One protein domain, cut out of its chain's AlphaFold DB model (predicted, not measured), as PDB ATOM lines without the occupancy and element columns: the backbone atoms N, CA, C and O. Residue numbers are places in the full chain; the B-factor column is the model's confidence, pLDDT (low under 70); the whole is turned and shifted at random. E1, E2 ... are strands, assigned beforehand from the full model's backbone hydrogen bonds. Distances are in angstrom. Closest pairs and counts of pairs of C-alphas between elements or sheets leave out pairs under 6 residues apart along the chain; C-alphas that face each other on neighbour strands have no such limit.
ATOM      1  N   GLY A  10      11.425 -30.279  31.860       83.00
ATOM      2  CA  GLY A  10      11.268 -31.507  31.099       83.00
ATOM      3  C   GLY A  10       9.935 -31.502  30.357       83.00
ATOM      4  O   GLY A  10       9.010 -30.751  30.680       83.00
ATOM      5  N   PHE A  11       9.829 -32.358  29.352       87.69
ATOM      6  CA  PHE A  11       8.622 -32.528  28.557       87.69
ATOM      7  C   PHE A  11       8.254 -34.007  28.536       87.69
ATOM      8  O   PHE A  11       9.052 -34.828  28.089       87.69
ATOM      9  N   ALA A  12       7.092 -34.355  29.083       88.88
ATOM     10  CA  ALA A  12       6.616 -35.727  29.150       88.88
ATOM     11  C   ALA A  12       5.700 -36.047  27.961       88.88
ATOM     12  O   ALA A  12       4.800 -35.264  27.653       88.88
ATOM     13  N   ILE A  13       5.946 -37.186  27.309       85.56
ATOM     14  CA  ILE A  13       5.163 -37.717  26.184       85.56
ATOM     15  C   ILE A  13       5.066 -39.231  26.362       85.56
ATOM     16  O   ILE A  13       6.110 -39.880  26.470       85.56
ATOM     17  N   ALA A  14       3.849 -39.791  26.370       83.69
ATOM     18  CA  ALA A  14       3.619 -41.239  26.480       83.69
ATOM     19  C   ALA A  14       4.476 -41.898  27.591       83.69
ATOM     20  O   ALA A  14       5.269 -42.804  27.335       83.69
ATOM     21  N   ASP A  15       4.369 -41.361  28.813       87.62
ATOM     22  CA  ASP A  15       5.073 -41.791  30.038       87.62
ATOM     23  C   ASP A  15       6.606 -41.629  30.058       87.62
ATOM     24  O   ASP A  15       7.270 -42.048  31.008       87.62
ATOM     25  N   ARG A  16       7.203 -40.982  29.052       91.00
ATOM     26  CA  ARG A  16       8.650 -40.717  28.998       91.00
ATOM     27  C   ARG A  16       8.940 -39.234  29.156       91.00
ATOM     28  O   ARG A  16       8.287 -38.412  28.524       91.00
ATOM     29  N   VAL A  17       9.945 -38.894  29.963       92.19
ATOM     30  CA  VAL A  17      10.400 -37.511  30.171       92.19
ATOM     31  C   VAL A  17      11.598 -37.216  29.275       92.19
ATOM     32  O   VAL A  17      12.567 -37.972  29.248       92.19
ATOM     33  N   PHE A  18      11.533 -36.092  28.570       92.69
ATOM     34  CA  PHE A  18      12.570 -35.622  27.664       92.69
ATOM     35  C   PHE A  18      13.102 -34.258  28.090       92.69
ATOM     36  O   PHE A  18      12.379 -33.425  28.643       92.69
ATOM     37  N   ARG A  19      14.370 -34.002  27.771       93.75
ATOM     38  CA  ARG A  19      14.967 -32.666  27.836       93.75
ATOM     39  C   ARG A  19      14.623 -31.893  26.575       93.75
ATOM     40  O   ARG A  19      14.775 -32.414  25.473       93.75
ATOM     41  N   LEU A  20      14.206 -30.642  26.720       91.88
ATOM     42  CA  LEU A  20      14.020 -29.768  25.566       91.88
ATOM     43  C   LEU A  20      15.382 -29.353  24.984       91.88
ATOM     44  O   LEU A  20      16.299 -29.051  25.756       91.88
ATOM     45  N   PRO A  21      15.544 -29.344  23.650       91.75
ATOM     46  CA  PRO A  21      16.743 -28.799  23.035       91.75
ATOM     47  C   PRO A  21      16.808 -27.267  23.223       91.75
ATOM     48  O   PRO A  21      15.786 -26.638  23.508       91.75
ATOM     49  N   PRO A  22      17.999 -26.645  23.116       89.50
ATOM     50  CA  PRO A  22      18.193 -25.227  23.446       89.50
ATOM     51  C   PRO A  22      17.370 -24.245  22.597       89.50
ATOM     52  O   PRO A  22      17.112 -23.126  23.030       89.50
ATOM     53  N   ASP A  23      16.987 -24.653  21.390       89.25
ATOM     54  CA  ASP A  23      16.205 -23.897  20.409       89.25
ATOM     55  C   ASP A  23      14.684 -24.077  20.571       89.25
ATOM     56  O   ASP A  23      13.900 -23.397  19.902       89.25
ATOM     57  N   ALA A  24      14.252 -24.959  21.478       92.25
ATOM     58  CA  ALA A  24      12.846 -25.191  21.751       92.25
ATOM     59  C   ALA A  24      12.165 -23.929  22.294       92.25
ATOM     60  O   ALA A  24      12.621 -23.306  23.254       92.25
ATOM     61  N   ALA A  25      11.013 -23.584  21.720       93.12
ATOM     62  CA  ALA A  25      10.219 -22.439  22.146       93.12
ATOM     63  C   ALA A  25       8.809 -22.878  22.565       93.12
ATOM     64  O   ALA A  25       8.210 -23.715  21.889       93.12
ATOM     65  N   PRO A  26       8.222 -22.306  23.631       93.50
ATOM     66  CA  PRO A  26       6.822 -22.552  23.948       93.50
ATOM     67  C   PRO A  26       5.929 -22.085  22.791       93.50
ATOM     68  O   PRO A  26       6.169 -21.035  22.189       93.50
ATOM     69  N   ALA A  27       4.895 -22.864  22.492       93.31
ATOM     70  CA  ALA A  27       3.933 -22.578  21.437       93.31
ATOM     71  C   ALA A  27       2.505 -22.537  21.991       93.31
ATOM     72  O   ALA A  27       2.195 -23.152  23.012       93.31
ATOM     73  N   ALA A  28       1.628 -21.796  21.316       92.94
ATOM     74  CA  ALA A  28       0.195 -21.885  21.567       92.94
ATOM     75  C   ALA A  28      -0.339 -23.230  21.034       92.94
ATOM     76  O   ALA A  28       0.218 -23.750  20.062       92.94
ATOM     77  N   PRO A  29      -1.411 -23.788  21.627       92.38
ATOM     78  CA  PRO A  29      -2.051 -24.971  21.075       92.38
ATOM     79  C   PRO A  29      -2.487 -24.707  19.623       92.38
ATOM     80  O   PRO A  29      -3.028 -23.634  19.336       92.38
ATOM     81  N   PRO A  30      -2.268 -25.662  18.704       88.69
ATOM     82  CA  PRO A  30      -2.787 -25.557  17.351       88.69
ATOM     83  C   PRO A  30      -4.325 -25.529  17.384       88.69
ATOM     84  O   PRO A  30      -4.932 -26.094  18.302       88.69
ATOM     85  N   PRO A  31      -4.979 -24.915  16.382       84.94
ATOM     86  CA  PRO A  31      -6.422 -25.068  16.199       84.94
ATOM     87  C   PRO A  31      -6.789 -26.557  16.094       84.94
ATOM     88  O   PRO A  31      -5.944 -27.375  15.736       84.94
ATOM     89  N   ALA A  32      -8.035 -26.922  16.411       81.12
ATOM     90  CA  ALA A  32      -8.478 -28.317  16.387       81.12
ATOM     91  C   ALA A  32      -8.154 -28.978  15.032       81.12
ATOM     92  O   ALA A  32      -8.683 -28.580  13.994       81.12
ATOM     93  N   MET A  33      -7.264 -29.973  15.047       77.50
ATOM     94  CA  MET A  33      -6.823 -30.695  13.853       77.50
ATOM     95  C   MET A  33      -7.505 -32.057  13.781       77.50
ATOM     96  O   MET A  33      -7.560 -32.790  14.770       77.50
ATOM     97  N   ALA A  34      -7.974 -32.414  12.588       68.94
ATOM     98  CA  ALA A  34      -8.342 -33.787  12.282       68.94
ATOM     99  C   ALA A  34      -7.072 -34.590  11.945       68.94
ATOM    100  O   ALA A  34      -6.209 -34.063  11.238       68.94
ATOM    101  N   PRO A  35      -6.954 -35.849  12.407       72.44
ATOM    102  CA  PRO A  35      -5.826 -36.698  12.051       72.44
ATOM    103  C   PRO A  35      -5.742 -36.885  10.533       72.44
ATOM    104  O   PRO A  35      -6.752 -37.082   9.855       72.44
ATOM    105  N   LEU A  36      -4.521 -36.839  10.000       71.75
ATOM    106  CA  LEU A  36      -4.268 -37.111   8.589       71.75
ATOM    107  C   LEU A  36      -4.526 -38.600   8.286       71.75
ATOM    108  O   LEU A  36      -4.061 -39.466   9.034       71.75
ATOM    109  N   PRO A  37      -5.239 -38.935   7.196       67.75
ATOM    110  CA  PRO A  37      -5.438 -40.325   6.806       67.75
ATOM    111  C   PRO A  37      -4.085 -40.982   6.507       67.75
ATOM    112  O   PRO A  37      -3.279 -40.433   5.757       67.75
ATOM    113  N   ASN A  38      -3.848 -42.164   7.086       76.88
ATOM    114  CA  ASN A  38      -2.594 -42.927   6.985       76.88
ATOM    115  C   ASN A  38      -1.350 -42.232   7.568       76.88
ATOM    116  O   ASN A  38      -0.228 -42.592   7.214       76.88
ATOM    117  N   ALA A  39      -1.519 -41.240   8.444       79.88
ATOM    118  CA  ALA A  39      -0.383 -40.656   9.143       79.88
ATOM    119  C   ALA A  39       0.230 -41.629  10.167       79.88
ATOM    120  O   ALA A  39      -0.496 -42.437  10.754       79.88
ATOM    121  N   PRO A  40       1.556 -41.552  10.397       84.19
ATOM    122  CA  PRO A  40       2.209 -42.297  11.464       84.19
ATOM    123  C   PRO A  40       1.612 -41.945  12.831       84.19
ATOM    124  O   PRO A  40       1.093 -40.846  13.043       84.19
ATOM    125  N   GLU A  41       1.697 -42.890  13.767       88.25
ATOM    126  CA  GLU A  41       1.169 -42.716  15.117       88.25
ATOM    127  C   GLU A  41       1.739 -41.455  15.781       88.25
ATOM    128  O   GLU A  41       2.940 -41.194  15.746       88.25
ATOM    129  N   GLY A  42       0.850 -40.656  16.370       88.81
ATOM    130  CA  GLY A  42       1.190 -39.377  16.982       88.81
ATOM    131  C   GLY A  42       1.182 -38.187  16.025       88.81
ATOM    132  O   GLY A  42       0.994 -37.072  16.500       88.81
ATOM    133  N   LEU A  43       1.293 -38.356  14.701       90.06
ATOM    134  CA  LEU A  43       1.187 -37.225  13.772       90.06
ATOM    135  C   LEU A  43      -0.282 -36.794  13.635       90.06
ATOM    136  O   LEU A  43      -1.116 -37.499  13.067       90.06
ATOM    137  N   ARG A  44      -0.609 -35.608  14.154       88.06
ATOM    138  CA  ARG A  44      -1.974 -35.061  14.143       88.06
ATOM    139  C   ARG A  44      -2.278 -34.236  12.907       88.06
ATOM    140  O   ARG A  44      -3.431 -34.188  12.501       88.06
ATOM    141  N   GLY A  45      -1.278 -33.598  12.310       88.00
ATOM    142  CA  GLY A  45      -1.504 -32.750  11.150       88.00
ATOM    143  C   GLY A  45      -0.298 -31.917  10.758       88.00
ATOM    144  O   GLY A  45       0.808 -32.107  11.263       88.00
ATOM    145  N   LEU A  46      -0.543 -30.986   9.841       87.62
ATOM    146  CA  LEU A  46       0.409 -29.972   9.408       87.62
ATOM    147  C   LEU A  46      -0.209 -28.596   9.668       87.62
ATOM    148  O   LEU A  46      -1.392 -28.400   9.387       87.62
ATOM    149  N   ILE A  47       0.580 -27.646  10.165       86.12
ATOM    150  CA  ILE A  47       0.152 -26.252  10.352       86.12
ATOM    151  C   ILE A  47       1.061 -25.301   9.585       86.12
ATOM    152  O   ILE A  47       2.243 -25.577   9.405       86.12
ATOM    153  N   LEU A  48       0.515 -24.167   9.149       75.44
ATOM    154  CA  LEU A  48       1.297 -23.086   8.560       75.44
ATOM    155  C   LEU A  48       1.601 -22.047   9.642       75.44
ATOM    156  O   LEU A  48       0.691 -21.384  10.136       75.44
ATOM    157  N   GLN A  49       2.871 -21.889  10.000       81.06
ATOM    158  CA  GLN A  49       3.304 -20.895  10.980       81.06
ATOM    159  C   GLN A  49       4.495 -20.117  10.425       81.06
ATOM    160  O   GLN A  49       5.513 -20.698  10.058       81.06
ATOM    161  N   GLY A  50       4.360 -18.792  10.323       77.25
ATOM    162  CA  GLY A  50       5.416 -17.936   9.768       77.25
ATOM    163  C   GLY A  50       5.811 -18.295   8.330       77.25
ATOM    164  O   GLY A  50       6.983 -18.210   7.986       77.25
ATOM    165  N   GLY A  51       4.860 -18.761   7.510       67.31
ATOM    166  CA  GLY A  51       5.112 -19.157   6.118       67.31
ATOM    167  C   GLY A  51       5.785 -20.524   5.938       67.31
ATOM    168  O   GLY A  51       6.040 -20.919   4.806       67.31
ATOM    169  N   ARG A  52       6.044 -21.268   7.022       74.75
ATOM    170  CA  ARG A  52       6.584 -22.635   6.973       74.75
ATOM    171  C   ARG A  52       5.516 -23.646   7.375       74.75
ATOM    172  O   ARG A  52       4.751 -23.409   8.311       74.75
ATOM    173  N   LEU A  53       5.467 -24.764   6.654       74.12
ATOM    174  CA  LEU A  53       4.618 -25.901   6.991       74.12
ATOM    175  C   LEU A  53       5.330 -26.742   8.057       74.12
ATOM    176  O   LEU A  53       6.442 -27.210   7.822       74.12
ATOM    177  N   LEU A  54       4.710 -26.907   9.220       87.75
ATOM    178  CA  LEU A  54       5.268 -27.612  10.371       87.75
ATOM    179  C   LEU A  54       4.454 -28.870  10.663       87.75
ATOM    180  O   LEU A  54       3.221 -28.813  10.710       87.75
ATOM    181  N   ALA A  55       5.136 -29.991  10.892       90.12
ATOM    182  CA  ALA A  55       4.498 -31.217  11.357       90.12
ATOM    183  C   ALA A  55       4.092 -31.081  12.824       90.12
ATOM    184  O   ALA A  55       4.884 -30.610  13.641       90.12
ATOM    185  N   VAL A  56       2.869 -31.497  13.161       93.19
ATOM    186  CA  VAL A  56       2.366 -31.436  14.534       93.19
ATOM    187  C   VAL A  56       2.140 -32.825  15.100       93.19
ATOM    188  O   VAL A  56       1.294 -33.578  14.614       93.19
ATOM    189  N   TRP A  57       2.868 -33.130  16.167       93.62
ATOM    190  CA  TRP A  57       2.859 -34.422  16.835       93.62
ATOM    191  C   TRP A  57       2.199 -34.333  18.213       93.62
ATOM    192  O   TRP A  57       2.412 -33.372  18.945       93.62
ATOM    193  N   CYS A  58       1.378 -35.316  18.578       92.94
ATOM    194  CA  CYS A  58       0.747 -35.426  19.888       92.94
ATOM    195  C   CYS A  58       0.250 -36.857  20.137       92.94
ATOM    196  O   CYS A  58      -0.709 -37.308  19.496       92.94
ATOM    197  N   TRP A  59       0.869 -37.543  21.097       90.75
ATOM    198  CA  TRP A  59       0.474 -38.890  21.525       90.75
ATOM    199  C   TRP A  59      -0.595 -38.861  22.614       90.75
ATOM    200  O   TRP A  59      -1.469 -39.725  22.634       90.75
ATOM    201  N   ASP A  60      -0.607 -37.813  23.432       87.38
ATOM    202  CA  ASP A  60      -1.608 -37.647  24.479       87.38
ATOM    203  C   ASP A  60      -2.917 -37.087  23.899       87.38
ATOM    204  O   ASP A  60      -2.919 -36.273  22.972       87.38
ATOM    205  N   ALA A  61      -4.060 -37.521  24.434       85.12
ATOM    206  CA  ALA A  61      -5.371 -37.027  23.997       85.12
ATOM    207  C   ALA A  61      -5.634 -35.573  24.435       85.12
ATOM    208  O   ALA A  61      -6.456 -34.883  23.833       85.12
ATOM    209  N   ALA A  62      -4.944 -35.117  25.483       88.94
ATOM    210  CA  ALA A  62      -5.127 -33.806  26.096       88.94
ATOM    211  C   ALA A  62      -3.777 -33.230  26.574       88.94
ATOM    212  O   ALA A  62      -3.541 -33.148  27.781       88.94
ATOM    213  N   PRO A  63      -2.874 -32.845  25.650       91.88
ATOM    214  CA  PRO A  63      -1.600 -32.234  26.018       91.88
ATOM    215  C   PRO A  63      -1.846 -30.927  26.781       91.88
ATOM    216  O   PRO A  63      -2.679 -30.107  26.386       91.88
ATOM    217  N   THR A  64      -1.109 -30.705  27.868       93.25
ATOM    218  CA  THR A  64      -1.197 -29.459  28.653       93.25
ATOM    219  C   THR A  64      -0.171 -28.416  28.223       93.25
ATOM    220  O   THR A  64      -0.259 -27.262  28.641       93.25
ATOM    221  N   ALA A  65       0.794 -28.799  27.387       93.69
ATOM    222  CA  ALA A  65       1.837 -27.925  26.881       93.69
ATOM    223  C   ALA A  65       2.174 -28.240  25.418       93.69
ATOM    224  O   ALA A  65       2.075 -29.381  24.964       93.69
ATOM    225  N   TRP A  66       2.610 -27.206  24.702       94.94
ATOM    226  CA  TRP A  66       3.042 -27.285  23.312       94.94
ATOM    227  C   TRP A  66       4.406 -26.630  23.158       94.94
ATOM    228  O   TRP A  66       4.651 -25.536  23.676       94.94
ATOM    229  N   VAL A  67       5.293 -27.306  22.435       94.56
ATOM    230  CA  VAL A  67       6.652 -26.839  22.174       94.56
ATOM    231  C   VAL A  67       6.907 -26.855  20.675       94.56
ATOM    232  O   VAL A  67       6.615 -27.833  19.988       94.56
ATOM    233  N   ARG A  68       7.460 -25.755  20.169       93.75
ATOM    234  CA  ARG A  68       7.975 -25.621  18.811       93.75
ATOM    235  C   ARG A  68       9.452 -25.991  18.796       93.75
ATOM    236  O   ARG A  68      10.224 -25.477  19.603       93.75
ATOM    237  N   LEU A  69       9.803 -26.852  17.856       94.31
ATOM    238  CA  LEU A  69      11.158 -27.261  17.503       94.31
ATOM    239  C   LEU A  69      11.480 -26.723  16.094       94.31
ATOM    240  O   LEU A  69      10.603 -26.145  15.446       94.31
ATOM    241  N   GLU A  70      12.715 -26.892  15.617       90.88
ATOM    242  CA  GLU A  70      13.138 -26.418  14.288       90.88
ATOM    243  C   GLU A  70      12.226 -26.920  13.148       90.88
ATOM    244  O   GLU A  70      11.778 -26.124  12.318       90.88
ATOM    245  N   ASP A  71      11.876 -28.210  13.176       87.12
ATOM    246  CA  ASP A  71      11.171 -28.901  12.083       87.12
ATOM    247  C   ASP A  71       9.694 -29.218  12.374       87.12
ATOM    248  O   ASP A  71       9.013 -29.890  11.593       87.12
ATOM    249  N   GLY A  72       9.150 -28.743  13.497       93.31
ATOM    250  CA  GLY A  72       7.766 -29.045  13.843       93.31
ATOM    251  C   GLY A  72       7.325 -28.587  15.222       93.31
ATOM    252  O   GLY A  72       7.972 -27.787  15.894       93.31
ATOM    253  N   MET A  73       6.179 -29.102  15.644       94.94
ATOM    254  CA  MET A  73       5.568 -28.805  16.930       94.94
ATOM    255  C   MET A  73       5.118 -30.095  17.607       94.94
ATOM    256  O   MET A  73       4.656 -31.024  16.945       94.94
ATOM    257  N   ILE A  74       5.245 -30.152  18.928       95.38
ATOM    258  CA  ILE A  74       4.932 -31.344  19.711       95.38
ATOM    259  C   ILE A  74       4.105 -30.990  20.947       95.38
ATOM    260  O   ILE A  74       4.398 -30.021  21.653       95.38
ATOM    261  N   GLY A  75       3.033 -31.748  21.158       94.88
ATOM    262  CA  GLY A  75       2.147 -31.666  22.313       94.88
ATOM    263  C   GLY A  75       2.490 -32.737  23.344       94.88
ATOM    264  O   GLY A  75       2.816 -33.868  22.982       94.88
ATOM    265  N   GLY A  76       2.414 -32.370  24.619       94.00
ATOM    266  CA  GLY A  76       2.676 -33.249  25.758       94.00
ATOM    267  C   GLY A  76       2.406 -32.528  27.075       94.00
ATOM    268  O   GLY A  76       1.573 -31.616  27.138       94.00
ATOM    269  N   HIS A  77       3.129 -32.902  28.126       93.06
ATOM    270  CA  HIS A  77       2.976 -32.326  29.460       93.06
ATOM    271  C   HIS A  77       4.282 -31.695  29.950       93.06
ATOM    272  O   HIS A  77       5.339 -32.325  29.942       93.06
ATOM    273  N   ALA A  78       4.223 -30.442  30.407       90.94
ATOM    274  CA  ALA A  78       5.368 -29.806  31.054       90.94
ATOM    275  C   ALA A  78       5.591 -30.425  32.442       90.94
ATOM    276  O   ALA A  78       4.668 -30.465  33.256       90.94
ATOM    277  N   VAL A  79       6.814 -30.878  32.717       91.06
ATOM    278  CA  VAL A  79       7.194 -31.475  34.004       91.06
ATOM    279  C   VAL A  79       8.492 -30.849  34.521       91.06
ATOM    280  O   VAL A  79       9.332 -30.432  33.723       91.06
ATOM    281  N   PRO A  80       8.710 -30.764  35.844       87.62
ATOM    282  CA  PRO A  80      10.031 -30.450  36.378       87.62
ATOM    283  C   PRO A  80      11.032 -31.514  35.913       87.62
ATOM    284  O   PRO A  80      10.760 -32.709  36.039       87.62
ATOM    285  N   LEU A  81      12.177 -31.112  35.356       78.81
ATOM    286  CA  LEU A  81      13.196 -32.070  34.941       78.81
ATOM    287  C   LEU A  81      13.885 -32.647  36.186       78.81
ATOM    288  O   LEU A  81      14.626 -31.943  36.869       78.81
TER     289      LEU A  81
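What this domain is: This is residues 10 to 81 of the 378 residues of the protein "CheW-like protein" of Acetobacteraceae bacterium AT-5844 (UniProt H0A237). Three hairpins join in one strongly twisted, branched sheet along the bent strand E6, with E1 and E2 beside its last part, E3 and E4 beside its first part, and E5 on its other side. The 72 printed residues hold no named helix and six strands, E1 to E6, class all strand, with mixed pairing. The whole is compact, radius of gyration of the C-alphas 11.8 A, spanning 33 by 25 by 18 A.

How they stand to each other: Start at E1, residues 10 to 13, whose hairpin with E2, residues 16 to 19, has N 11 and O 18 within hydrogen-bond range at 2.9 A. Next, E3, residues 43 to 49, and E4, residues 52 to 58, form a hairpin, N 47 to O 54 2.9 A. E5, residues 65 to 69, and E6, residues 72 to 80, form the third, N 67 to O 74 3.0 A. E6 bends by 68 degrees at residue 76; it is parallel to E4, N 73 to O 55 2.8 A, and antiparallel to E1, N 79 to O 10 3.0 A.

Where its parts are: Find C-alpha 10 at (11.268, -31.507, 31.099), where E1 begins; E6 runs 22.7 A to C-alpha 80 at (10.031, -30.450, 36.378).

The domain as a whole: The printed part has no cut. Residues 20 to 42 make the long link; its residues 25 to 26 pair with 67 to 68 of E5. Residues 34, 37 and 51 have pLDDT under 70.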